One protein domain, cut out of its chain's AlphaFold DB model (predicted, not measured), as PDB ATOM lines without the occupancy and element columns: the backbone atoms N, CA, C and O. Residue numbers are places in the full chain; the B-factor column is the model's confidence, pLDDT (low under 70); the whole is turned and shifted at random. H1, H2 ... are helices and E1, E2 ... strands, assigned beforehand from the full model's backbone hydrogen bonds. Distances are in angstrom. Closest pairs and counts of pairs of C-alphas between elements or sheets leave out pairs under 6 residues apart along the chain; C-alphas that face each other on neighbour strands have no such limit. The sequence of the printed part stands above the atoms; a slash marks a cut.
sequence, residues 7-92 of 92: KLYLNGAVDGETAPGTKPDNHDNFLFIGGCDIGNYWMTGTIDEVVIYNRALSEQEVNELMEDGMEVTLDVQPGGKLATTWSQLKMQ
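Overview. This is residues 7 to 92 of the 92 residues of the protein "LamG domain-containing protein" of Candidatus Poribacteria bacterium (UniProt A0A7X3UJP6). What shape is it? It has little regular structure: a small antiparallel hairpin, E1 and E2, then a wide loop, residues 19 to 58, then H1, H2 and H3 leading away to the far end. What is the make-up? Of 86 printed residues, 32 are in named elements, mixed helices and strands, in the order E1, E2, H1, H2, H3. How spread out? It is only just extended, close to loose, with a radius of gyration of the C-alphas of 18.3 A and spans of 55 by 33 by 24 A.

Arrangement. How do the strands pair? E1, residues 7 to 10, and E2, residues 13 to 18, form an antiparallel hairpin at 153 degrees; N 8 and O 16, 2.8 A apart, are within hydrogen-bond range. Where are the helices? H1, residues 59 to 68, is near both strands, with 6 pairs of C-alphas within 10 A to each. It is close to but not clearly touching H2, residues 70 to 73; their closest C-alphas, of Leu 65 and Val 72, are 7.8 A apart. H3, residues 82 to 89, is apart from E1, E2, H1 and H2. Are the helix backbones complete? Each O i to N i+4 pair in H1 and H3 is within hydrogen-bond range; H2 is too short for one.

Along the chain. Where are the anchors? E1 begins at C-alpha 7 (13.251, -3.225, 12.557), and H3 ends at C-alpha 89 (43.134, -8.399, 42.100). How long are the elements? From first to last C-alpha, E1 measures 10.0 A, E2 14.9 A, H1 14.1 A, H2 5.3 A and H3 10.4 A.

Size, cuts and confidence. How large is it? The two C-alphas farthest apart, of Gly 21 and Gln 92, are 57.4 A apart. Is it whole? The printed part has no cut; the link E2 to H1, 40 residues, is long. Where is confidence low? The pLDDT is under 70 at residues 71 to 82, 84 and 92.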
ATOM      1  N   LYS A   7      13.086  -4.280  11.556       96.25
ATOM      2  CA  LYS A   7      13.251  -3.225  12.557       96.25
ATOM      3  C   LYS A   7      14.680  -2.706  12.530       96.25
ATOM      4  O   LYS A   7      15.620  -3.503  12.523       96.25
ATOM      5  N   LEU A   8      14.816  -1.385  12.513       96.31
ATOM      6  CA  LEU A   8      16.059  -0.659  12.726       96.31
ATOM      7  C   LEU A   8      16.015  -0.064  14.130       96.31
ATOM      8  O   LEU A   8      15.073   0.653  14.464       96.31
ATOM      9  N   TYR A   9      17.040  -0.352  14.923       95.75
ATOM     10  CA  TYR A   9      17.202   0.214  16.255       95.75
ATOM     11  C   TYR A   9      18.343   1.230  16.247       95.75
ATOM     12  O   TYR A   9      19.397   0.973  15.661       95.75
ATOM     13  N   LEU A  10      18.142   2.360  16.918       95.25
ATOM     14  CA  LEU A  10      19.159   3.374  17.164       95.25
ATOM     15  C   LEU A  10      19.182   3.678  18.661       95.25
ATOM     16  O   LEU A  10      18.176   4.095  19.231       95.25
ATOM     17  N   ASN A  11      20.335   3.470  19.300       92.69
ATOM     18  CA  ASN A  11      20.501   3.647  20.746       92.69
ATOM     19  C   ASN A  11      19.446   2.879  21.579       92.69
ATOM     20  O   ASN A  11      18.884   3.427  22.522       92.69
ATOM     21  N   GLY A  12      19.138   1.636  21.192       91.50
ATOM     22  CA  GLY A  12      18.172   0.763  21.880       91.50
ATOM     23  C   GLY A  12      16.701   0.972  21.500       91.50
ATOM     24  O   GLY A  12      15.893   0.065  21.658       91.50
ATOM     25  N   ALA A  13      16.335   2.113  20.912       93.88
ATOM     26  CA  ALA A  13      14.956   2.392  20.511       93.88
ATOM     27  C   ALA A  13      14.696   2.044  19.037       93.88
ATOM     28  O   ALA A  13      15.587   2.186  18.199       93.88
ATOM     29  N   VAL A  14      13.466   1.636  18.702       96.38
ATOM     30  CA  VAL A  14      13.041   1.464  17.301       96.38
ATOM     31  C   VAL A  14      13.033   2.827  16.606       96.38
ATOM     32  O   VAL A  14      12.268   3.715  16.973       96.38
ATOM     33  N   ASP A  15      13.870   2.967  15.585       97.81
ATOM     34  CA  ASP A  15      13.961   4.157  14.730       97.81
ATOM     35  C   ASP A  15      13.147   3.981  13.438       97.81
ATOM     36  O   ASP A  15      12.581   4.931  12.899       97.81
ATOM     37  N   GLY A  16      13.019   2.736  12.967       97.12
ATOM     38  CA  GLY A  16      12.233   2.409  11.784       97.12
ATOM     39  C   GLY A  16      11.717   0.977  11.790       97.12
ATOM     40  O   GLY A  16      12.393   0.057  12.249       97.12
ATOM     41  N   GLU A  17      10.523   0.791  11.235       96.81
ATOM     42  CA  GLU A  17       9.868  -0.507  11.113       96.81
ATOM     43  C   GLU A  17       9.127  -0.607   9.779       96.81
ATOM     44  O   GLU A  17       8.476   0.346   9.343       96.81
ATOM     45  N   THR A  18       9.252  -1.748   9.100       96.12
ATOM     46  CA  THR A  18       8.536  -1.992   7.845       96.12
ATOM     47  C   THR A  18       8.281  -3.473   7.591       96.12
ATOM     48  O   THR A  18       9.170  -4.314   7.764       96.12
ATOM     49  N   ALA A  19       7.086  -3.774   7.090       95.25
ATOM     50  CA  ALA A  19       6.745  -5.085   6.566       95.25
ATOM     51  C   ALA A  19       7.264  -5.202   5.121       95.25
ATOM     52  O   ALA A  19       6.899  -4.389   4.267       95.25
ATOM     53  N   PRO A  20       8.058  -6.228   4.775       90.50
ATOM     54  CA  PRO A  20       8.628  -6.348   3.434       90.50
ATOM     55  C   PRO A  20       7.612  -6.692   2.340       90.50
ATOM     56  O   PRO A  20       7.953  -6.650   1.159       90.50
ATOM     57  N   GLY A  21       6.388  -7.096   2.697       89.69
ATOM     58  CA  GLY A  21       5.341  -7.510   1.751       89.69
ATOM     59  C   GLY A  21       5.642  -8.806   0.980       89.69
ATOM     60  O   GLY A  21       4.780  -9.323   0.274       89.69
ATOM     61  N   THR A  22       6.846  -9.354   1.131       88.75
ATOM     62  CA  THR A  22       7.318 -10.613   0.557       88.75
ATOM     63  C   THR A  22       8.339 -11.252   1.497       88.75
ATOM     64  O   THR A  22       8.769 -10.647   2.479       88.75
ATOM     65  N   LYS A  23       8.751 -12.484   1.196       87.12
ATOM     66  CA  LYS A  23       9.876 -13.109   1.890       87.12
ATOM     67  C   LYS A  23      11.172 -12.374   1.532       87.12
ATOM     68  O   LYS A  23      11.383 -12.122   0.343       87.12
ATOM     69  N   PRO A  24      12.031 -12.059   2.518       89.19
ATOM     70  CA  PRO A  24      13.366 -11.545   2.248       89.19
ATOM     71  C   PRO A  24      14.133 -12.458   1.294       89.19
ATOM     72  O   PRO A  24      13.998 -13.683   1.362       89.19
ATOM     73  N   ASP A  25      14.920 -11.847   0.415       88.69
ATOM     74  CA  ASP A  25      15.783 -12.578  -0.507       88.69
ATOM     75  C   ASP A  25      16.909 -13.301   0.248       88.69
ATOM     76  O   ASP A  25      17.325 -12.874   1.329       88.69
ATOM     77  N   ASN A  26      17.398 -14.399  -0.322       85.75
ATOM     78  CA  ASN A  26      18.547 -15.138   0.186       85.75
ATOM     79  C   ASN A  26      19.538 -15.346  -0.959       85.75
ATOM     80  O   ASN A  26      19.245 -16.083  -1.901       85.75
ATOM     81  N   HIS A  27      20.700 -14.703  -0.868       83.00
ATOM     82  CA  HIS A  27      21.726 -14.739  -1.904       83.00
ATOM     83  C   HIS A  27      23.049 -15.297  -1.375       83.00
ATOM     84  O   HIS A  27      23.410 -15.084  -0.218       83.00
ATOM     85  N   ASP A  28      23.838 -15.894  -2.269       86.88
ATOM     86  CA  ASP A  28      25.166 -16.438  -1.947       86.88
ATOM     87  C   ASP A  28      26.305 -15.420  -2.176       86.88
ATOM     88  O   ASP A  28      27.483 -15.781  -2.183       86.88
ATOM     89  N   ASN A  29      25.977 -14.141  -2.398       86.56
ATOM     90  CA  ASN A  29      26.985 -13.090  -2.563       86.56
ATOM     91  C   ASN A  29      27.811 -12.901  -1.285       86.56
ATOM     92  O   ASN A  29      27.339 -13.137  -0.170       86.56
ATOM     93  N   PHE A  30      29.038 -12.404  -1.449       88.62
ATOM     94  CA  PHE A  30      29.882 -12.036  -0.318       88.62
ATOM     95  C   PHE A  30      29.210 -10.966   0.546       88.62
ATOM     96  O   PHE A  30      28.650  -9.994   0.039       88.62
ATOM     97  N   LEU A  31      29.308 -11.130   1.866       89.25
ATOM     98  CA  LEU A  31      28.945 -10.087   2.813       89.25
ATOM     99  C   LEU A  31      30.078  -9.061   2.892       89.25
ATOM    100  O   LEU A  31      31.224  -9.413   3.172       89.25
ATOM    101  N   PHE A  32      29.736  -7.792   2.708       91.31
ATOM    102  CA  PHE A  32      30.653  -6.671   2.882       91.31
ATOM    103  C   PHE A  32      30.225  -5.838   4.089       91.31
ATOM    104  O   PHE A  32      29.043  -5.567   4.282       91.31
ATOM    105  N   ILE A  33      31.199  -5.403   4.888       92.88
ATOM    106  CA  ILE A  33      31.012  -4.429   5.965       92.88
ATOM    107  C   ILE A  33      31.812  -3.186   5.576       92.88
ATOM    108  O   ILE A  33      33.000  -3.285   5.274       92.88
ATOM    109  N   GLY A  34      31.161  -2.021   5.539       93.19
ATOM    110  CA  GLY A  34      31.811  -0.762   5.155       93.19
ATOM    111  C   GLY A  34      32.107  -0.612   3.653       93.19
ATOM    112  O   GLY A  34      32.897   0.253   3.277       93.19
ATOM    113  N   GLY A  35      31.483  -1.416   2.787       91.88
ATOM    114  CA  GLY A  35      31.615  -1.322   1.330       91.88
ATOM    115  C   GLY A  35      30.605  -2.196   0.585       91.88
ATOM    116  O   GLY A  35      29.696  -2.746   1.204       91.88
ATOM    117  N   CYS A  36      30.759  -2.331  -0.734       88.56
ATOM    118  CA  CYS A  36      29.952  -3.237  -1.560       88.56
ATOM    119  C   CYS A  36      30.743  -3.772  -2.767       88.56
ATOM    120  O   CYS A  36      31.887  -3.381  -2.996       88.56
ATOM    121  N   ASP A  37      30.129  -4.675  -3.529       85.62
ATOM    122  CA  ASP A  37      30.700  -5.334  -4.710       85.62
ATOM    123  C   ASP A  37      30.657  -4.483  -5.992       85.62
ATOM    124  O   ASP A  37      31.243  -4.859  -7.010       85.62
ATOM    125  N   ILE A  38      29.988  -3.328  -5.958       85.19
ATOM    126  CA  ILE A  38      29.812  -2.446  -7.112       85.19
ATOM    127  C   ILE A  38      30.618  -1.161  -6.910       85.19
ATOM    128  O   ILE A  38      30.359  -0.381  -6.005       85.19
ATOM    129  N   GLY A  39      31.551  -0.874  -7.820       82.38
ATOM    130  CA  GLY A  39      32.269   0.404  -7.850       82.38
ATOM    131  C   GLY A  39      33.173   0.664  -6.635       82.38
ATOM    132  O   GLY A  39      33.573  -0.247  -5.922       82.38
ATOM    133  N   ASN A  40      33.534   1.935  -6.422       84.00
ATOM    134  CA  ASN A  40      34.394   2.378  -5.315       84.00
ATOM    135  C   ASN A  40      33.571   3.013  -4.183       84.00
ATOM    136  O   ASN A  40      33.862   4.126  -3.745       84.00
ATOM    137  N   TYR A  41      32.518   2.329  -3.733       86.88
ATOM    138  CA  TYR A  41      31.722   2.773  -2.590       86.88
ATOM    139  C   TYR A  41      32.284   2.172  -1.304       86.88
ATOM    140  O   TYR A  41      31.920   1.068  -0.907       86.88
ATOM    141  N   TRP A  42      33.180   2.921  -0.665       89.00
ATOM    142  CA  TRP A  42      33.796   2.559   0.608       89.00
ATOM    143  C   TRP A  42      33.409   3.569   1.679       89.00
ATOM    144  O   TRP A  42      33.401   4.780   1.437       89.00
ATOM    145  N   MET A  43      33.097   3.074   2.871       92.19
ATOM    146  CA  MET A  43      32.817   3.928   4.013       92.19
ATOM    147  C   MET A  43      34.103   4.625   4.473       92.19
ATOM    148  O   MET A  43      35.164   4.011   4.553       92.19
ATOM    149  N   THR A  44      34.003   5.909   4.818       93.25
ATOM    150  CA  THR A  44      35.052   6.624   5.557       93.25
ATOM    151  C   THR A  44      34.600   6.776   7.004       93.25
ATOM    152  O   THR A  44      33.664   7.520   7.280       93.25
ATOM    153  N   GLY A  45      35.241   6.051   7.920       93.31
ATOM    154  CA  GLY A  45      34.906   6.040   9.343       93.31
ATOM    155  C   GLY A  45      35.357   4.744  10.017       93.31
ATOM    156  O   GLY A  45      36.081   3.951   9.417       93.31
ATOM    157  N   THR A  46      34.917   4.533  11.254       95.12
ATOM    158  CA  THR A  46      35.196   3.324  12.039       95.12
ATOM    159  C   THR A  46      33.914   2.535  12.270       95.12
ATOM    160  O   THR A  46      32.881   3.118  12.591       95.12
ATOM    161  N   ILE A  47      33.999   1.217  12.119       93.50
ATOM    162  CA  ILE A  47      32.980   0.251  12.537       93.50
ATOM    163  C   ILE A  47      33.663  -0.630  13.569       93.50
ATOM    164  O   ILE A  47      34.810  -1.026  13.354       93.50
ATOM    165  N   ASP A  48      32.971  -0.922  14.658       92.19
ATOM    166  CA  ASP A  48      33.458  -1.820  15.692       92.19
ATOM    167  C   ASP A  48      32.322  -2.724  16.172       92.19
ATOM    168  O   ASP A  48      31.154  -2.423  15.916       92.19
ATOM    169  N   GLU A  49      32.682  -3.826  16.832       89.56
ATOM    170  CA  GLU A  49      31.748  -4.709  17.536       89.56
ATOM    171  C   GLU A  49      30.600  -5.235  16.639       89.56
ATOM    172  O   GLU A  49      29.415  -5.136  16.951       89.56
ATOM    173  N   VAL A  50      30.943  -5.819  15.480       90.44
ATOM    174  CA  VAL A  50      29.948  -6.372  14.538       90.44
ATOM    175  C   VAL A  50      29.604  -7.822  14.866       90.44
ATOM    176  O   VAL A  50      30.467  -8.699  14.823       90.44
ATOM    177  N   VAL A  51      28.313  -8.095  15.077       90.12
ATOM    178  CA  VAL A  51      27.777  -9.449  15.282       90.12
ATOM    179  C   VAL A  51      26.585  -9.702  14.363       90.12
ATOM    180  O   VAL A  51      25.792  -8.811  14.067       90.12
ATOM    181  N   ILE A  52      26.464 -10.948  13.903       91.06
ATOM    182  CA  ILE A  52      25.378 -11.406  13.036       91.06
ATOM    183  C   ILE A  52      24.679 -12.573  13.721       91.06
ATOM    184  O   ILE A  52      25.301 -13.592  14.024       91.06
ATOM    185  N   TYR A  53      23.370 -12.436  13.923       91.62
ATOM    186  CA  TYR A  53      22.525 -13.474  14.504       91.62
ATOM    187  C   TYR A  53      21.730 -14.186  13.409       91.62
ATOM    188  O   TYR A  53      21.223 -13.566  12.476       91.62
ATOM    189  N   ASN A  54      21.559 -15.500  13.554       91.69
ATOM    190  CA  ASN A  54      20.709 -16.313  12.674       91.69
ATOM    191  C   ASN A  54      19.217 -16.277  13.068       91.69
ATOM    192  O   ASN A  54      18.421 -17.072  12.570       91.69
ATOM    193  N   ARG A  55      18.850 -15.379  13.985       93.38
ATOM    194  CA  ARG A  55      17.492 -15.157  14.482       93.38
ATOM    195  C   ARG A  55      17.258 -13.668  14.696       93.38
ATOM    196  O   ARG A  55      18.208 -12.899  14.826       93.38
ATOM    197  N   ALA A  56      15.995 -13.279  14.797       94.06
ATOM    198  CA  ALA A  56      15.656 -11.962  15.311       94.06
ATOM    199  C   ALA A  56      15.960 -11.870  16.813       94.06
ATOM    200  O   ALA A  56      15.743 -12.829  17.563       94.06
ATOM    201  N   LEU A  57      16.456 -10.708  17.223       94.50
ATOM    202  CA  LEU A  57      16.557 -10.323  18.623       94.50
ATOM    203  C   LEU A  57      15.242  -9.685  19.071       94.50
ATOM    204  O   LEU A  57      14.583  -8.986  18.294       94.50
ATOM    205  N   SER A  58      14.868  -9.931  20.319       93.88
ATOM    206  CA  SER A  58      13.806  -9.194  20.999       93.88
ATOM    207  C   SER A  58      14.279  -7.792  21.392       93.88
ATOM    208  O   SER A  58      15.476  -7.531  21.487       93.88
ATOM    209  N   GLU A  59      13.339  -6.885  21.655       93.06
ATOM    210  CA  GLU A  59      13.653  -5.525  22.116       93.06
ATOM    211  C   GLU A  59      14.444  -5.530  23.432       93.06
ATOM    212  O   GLU A  59      15.382  -4.758  23.596       93.06
ATOM    213  N   GLN A  60      14.125  -6.458  24.339       92.50
ATOM    214  CA  GLN A  60      14.878  -6.636  25.577       92.50
ATOM    215  C   GLN A  60      16.341  -7.010  25.301       92.50
ATOM    216  O   GLN A  60      17.233  -6.385  25.855       92.50
ATOM    217  N   GLU A  61      16.592  -7.972  24.409       92.50
ATOM    218  CA  GLU A  61      17.961  -8.382  24.055       92.50
ATOM    219  C   GLU A  61      18.747  -7.251  23.380       92.50
ATOM    220  O   GLU A  61      19.948  -7.121  23.598       92.50
ATOM    221  N   VAL A  62      18.087  -6.416  22.570       93.75
ATOM    222  CA  VAL A  62      18.715  -5.223  21.979       93.75
ATOM    223  C   VAL A  62      19.102  -4.216  23.063       93.75
ATOM    224  O   VAL A  62      20.200  -3.668  23.012       93.75
ATOM    225  N   ASN A  63      18.231  -3.988  24.049       91.19
ATOM    226  CA  ASN A  63      18.521  -3.077  25.156       91.19
ATOM    227  C   ASN A  63      19.655  -3.598  26.044       91.19
ATOM    228  O   ASN A  63      20.574  -2.843  26.338       91.19
ATOM    229  N   GLU A  64      19.646  -4.887  26.389       89.88
ATOM    230  CA  GLU A  64      20.733  -5.525  27.146       89.88
ATOM    231  C   GLU A  64      22.076  -5.376  26.410       89.88
ATOM    232  O   GLU A  64      23.064  -4.951  27.001       89.88
ATOM    233  N   LEU A  65      22.111  -5.615  25.093       91.00
ATOM    234  CA  LEU A  65      23.311  -5.410  24.270       91.00
ATOM    235  C   LEU A  65      23.795  -3.953  24.239       91.00
ATOM    236  O   LEU A  65      24.999  -3.706  24.171       91.00
ATOM    237  N   MET A  66      22.872  -2.994  24.244       89.94
ATOM    238  CA  MET A  66      23.190  -1.565  24.234       89.94
ATOM    239  C   MET A  66      23.714  -1.066  25.584       89.94
ATOM    240  O   MET A  66      24.587  -0.200  25.605       89.94
ATOM    241  N   GLU A  67      23.169  -1.572  26.691       88.81
ATOM    242  CA  GLU A  67      23.532  -1.161  28.051       88.81
ATOM    243  C   GLU A  67      24.807  -1.855  28.540       88.81
ATOM    244  O   GLU A  67      25.721  -1.190  29.033       88.81
ATOM    245  N   ASP A  68      24.884  -3.173  28.362       85.38
ATOM    246  CA  ASP A  68      25.962  -4.001  28.903       85.38
ATOM    247  C   ASP A  68      27.099  -4.247  27.897       85.38
ATOM    248  O   ASP A  68      28.161  -4.772  28.248       85.38
ATOM    249  N   GLY A  69      26.894  -3.863  26.635       81.75
ATOM    250  CA  GLY A  69      27.812  -4.157  25.543       81.75
ATOM    251  C   GLY A  69      27.808  -5.636  25.147       81.75
ATOM    252  O   GLY A  69      27.199  -6.507  25.771       81.75
ATOM    253  N   MET A  70      28.534  -5.964  24.078       74.25
ATOM    254  CA  MET A  70      28.549  -7.337  23.559       74.25
ATOM    255  C   MET A  70      29.377  -8.312  24.405       74.25
ATOM    256  O   MET A  70      29.260  -9.524  24.214       74.25
ATOM    257  N   GLU A  71      30.173  -7.820  25.363       68.06
ATOM    258  CA  GLU A  71      31.005  -8.646  26.249       68.06
ATOM    259  C   GLU A  71      30.184  -9.663  27.057       68.06
ATOM    260  O   GLU A  71      30.671 -10.757  27.346       68.06
ATOM    261  N   VAL A  72      28.925  -9.340  27.375       59.47
ATOM    262  CA  VAL A  72      28.013 -10.226  28.118       59.47
ATOM    263  C   VAL A  72      27.489 -11.380  27.253       59.47
ATOM    264  O   VAL A  72      27.155 -12.441  27.780       59.47
ATOM    265  N   THR A  73      27.486 -11.219  25.927       57.69
ATOM    266  CA  THR A  73      26.972 -12.226  24.977       57.69
ATOM    267  C   THR A  73      28.025 -13.186  24.433       57.69
ATOM    268  O   THR A  73      27.686 -14.155  23.748       57.69
ATOM    269  N   LEU A  74      29.302 -12.965  24.751       59.06
ATOM    270  CA  LEU A  74      30.366 -13.890  24.388       59.06
ATOM    271  C   LEU A  74      30.338 -15.105  25.328       59.06
ATOM    272  O   LEU A  74      30.360 -14.970  26.549       59.06
ATOM    273  N   ASP A  75      30.381 -16.310  24.749       54.22
ATOM    274  CA  ASP A  75      30.410 -17.617  25.450       54.22
ATOM    275  C   ASP A  75      31.613 -17.768  26.409       54.22
ATOM    276  O   ASP A  75      31.735 -18.698  27.205       54.22
ATOM    277  N   VAL A  76      32.531 -16.807  26.351       55.47
ATOM    278  CA  VAL A  76      33.571 -16.615  27.339       55.47
ATOM    279  C   VAL A  76      33.241 -15.383  28.168       55.47
ATOM    280  O   VAL A  76      33.606 -14.271  27.799       55.47
ATOM    281  N   GLN A  77      32.695 -15.606  29.358       55.94
ATOM    282  CA  GLN A  77      32.676 -14.597  30.414       55.94
ATOM    283  C   GLN A  77      34.128 -14.272  30.821       55.94
ATOM    284  O   GLN A  77      34.806 -15.139  31.393       55.94
ATOM    285  N   PRO A  78      34.647 -13.052  30.582       55.91
ATOM    286  CA  PRO A  78      36.006 -12.699  30.981       55.91
ATOM    287  C   PRO A  78      36.196 -12.853  32.490       55.91
ATOM    288  O   PRO A  78      37.265 -13.281  32.913       55.91
ATOM    289  N   GLY A  79      35.159 -12.602  33.297       56.22
ATOM    290  CA  GLY A  79      35.189 -12.764  34.754       56.22
ATOM    291  C   GLY A  79      35.532 -14.181  35.239       56.22
ATOM    292  O   GLY A  79      36.071 -14.332  36.331       56.22
ATOM    293  N   GLY A  80      35.295 -15.212  34.417       53.97
ATOM    294  CA  GLY A  80      35.690 -16.596  34.706       53.97
ATOM    295  C   GLY A  80      37.116 -16.949  34.263       53.97
ATOM    296  O   GLY A  80      37.621 -18.025  34.588       53.97
ATOM    297  N   LYS A  81      37.791 -16.068  33.513       65.00
ATOM    298  CA  LYS A  81      39.174 -16.279  33.079       65.00
ATOM    299  C   LYS A  81      40.140 -15.808  34.157       65.00
ATOM    300  O   LYS A  81      40.095 -14.660  34.589       65.00
ATOM    301  N   LEU A  82      41.116 -16.666  34.473       68.69
ATOM    302  CA  LEU A  82      42.205 -16.364  35.410       68.69
ATOM    303  C   LEU A  82      42.852 -15.002  35.112       68.69
ATOM    304  O   LEU A  82      43.100 -14.232  36.030       68.69
ATOM    305  N   ALA A  83      43.083 -14.677  33.836       71.88
ATOM    306  CA  ALA A  83      43.695 -13.410  33.432       71.88
ATOM    307  C   ALA A  83      42.916 -12.168  33.919       71.88
ATOM    308  O   ALA A  83      43.531 -11.220  34.404       71.88
ATOM    309  N   THR A  84      41.583 -12.193  33.857       69.50
ATOM    310  CA  THR A  84      40.718 -11.087  34.294       69.50
ATOM    311  C   THR A  84      40.655 -11.007  35.816       69.50
ATOM    312  O   THR A  84      40.815  -9.924  36.373       69.50
ATOM    313  N   THR A  85      40.532 -12.151  36.502       72.81
ATOM    314  CA  THR A  85      40.572 -12.214  37.973       72.81
ATOM    315  C   THR A  85      41.892 -11.659  38.516       72.81
ATOM    316  O   THR A  85      41.893 -10.865  39.452       72.81
ATOM    317  N   TRP A  86      43.026 -12.014  37.900       71.94
ATOM    318  CA  TRP A  86      44.345 -11.502  38.288       71.94
ATOM    319  C   TRP A  86      44.523 -10.011  37.992       71.94
ATOM    320  O   TRP A  86      45.211  -9.326  38.749       71.94
ATOM    321  N   SER A  87      43.925  -9.504  36.913       75.88
ATOM    322  CA  SER A  87      43.930  -8.071  36.613       75.88
ATOM    323  C   SER A  87      43.144  -7.288  37.667       75.88
ATOM    324  O   SER A  87      43.675  -6.324  38.211       75.88
ATOM    325  N   GLN A  88      41.944  -7.748  38.031       79.00
ATOM    326  CA  GLN A  88      41.112  -7.116  39.059       79.00
ATOM    327  C   GLN A  88      41.760  -7.160  40.452       79.00
ATOM    328  O   GLN A  88      41.723  -6.161  41.166       79.00
ATOM    329  N   LEU A  89      42.420  -8.267  40.819       75.38
ATOM    330  CA  LEU A  89      43.134  -8.399  42.100       75.38
ATOM    331  C   LEU A  89      44.351  -7.477  42.222       75.38
ATOM    332  O   LEU A  89      44.670  -7.041  43.319       75.38
ATOM    333  N   LYS A  90      45.054  -7.199  41.119       76.44
ATOM    334  CA  LYS A  90      46.224  -6.304  41.122       76.44
ATOM    335  C   LYS A  90      45.864  -4.817  41.149       76.44
ATOM    336  O   LYS A  90      46.767  -3.999  41.292       76.44
ATOM    337  N   MET A  91      44.593  -4.477  40.943       74.81
ATOM    338  CA  MET A  91      44.101  -3.096  40.971       74.81
ATOM    339  C   MET A  91      43.535  -2.678  42.340       74.81
ATOM    340  O   MET A  91      43.174  -1.513  42.492       74.81
ATOM    341  N   GLN A  92      43.465  -3.596  43.313       59.81
ATOM    342  CA  GLN A  92      43.220  -3.301  44.733       59.81
ATOM    343  C   GLN A  92      44.542  -3.147  45.485       59.81
ATOM    344  O   GLN A  92      44.592  -2.280  46.385       59.81
TER     345      GLN A  92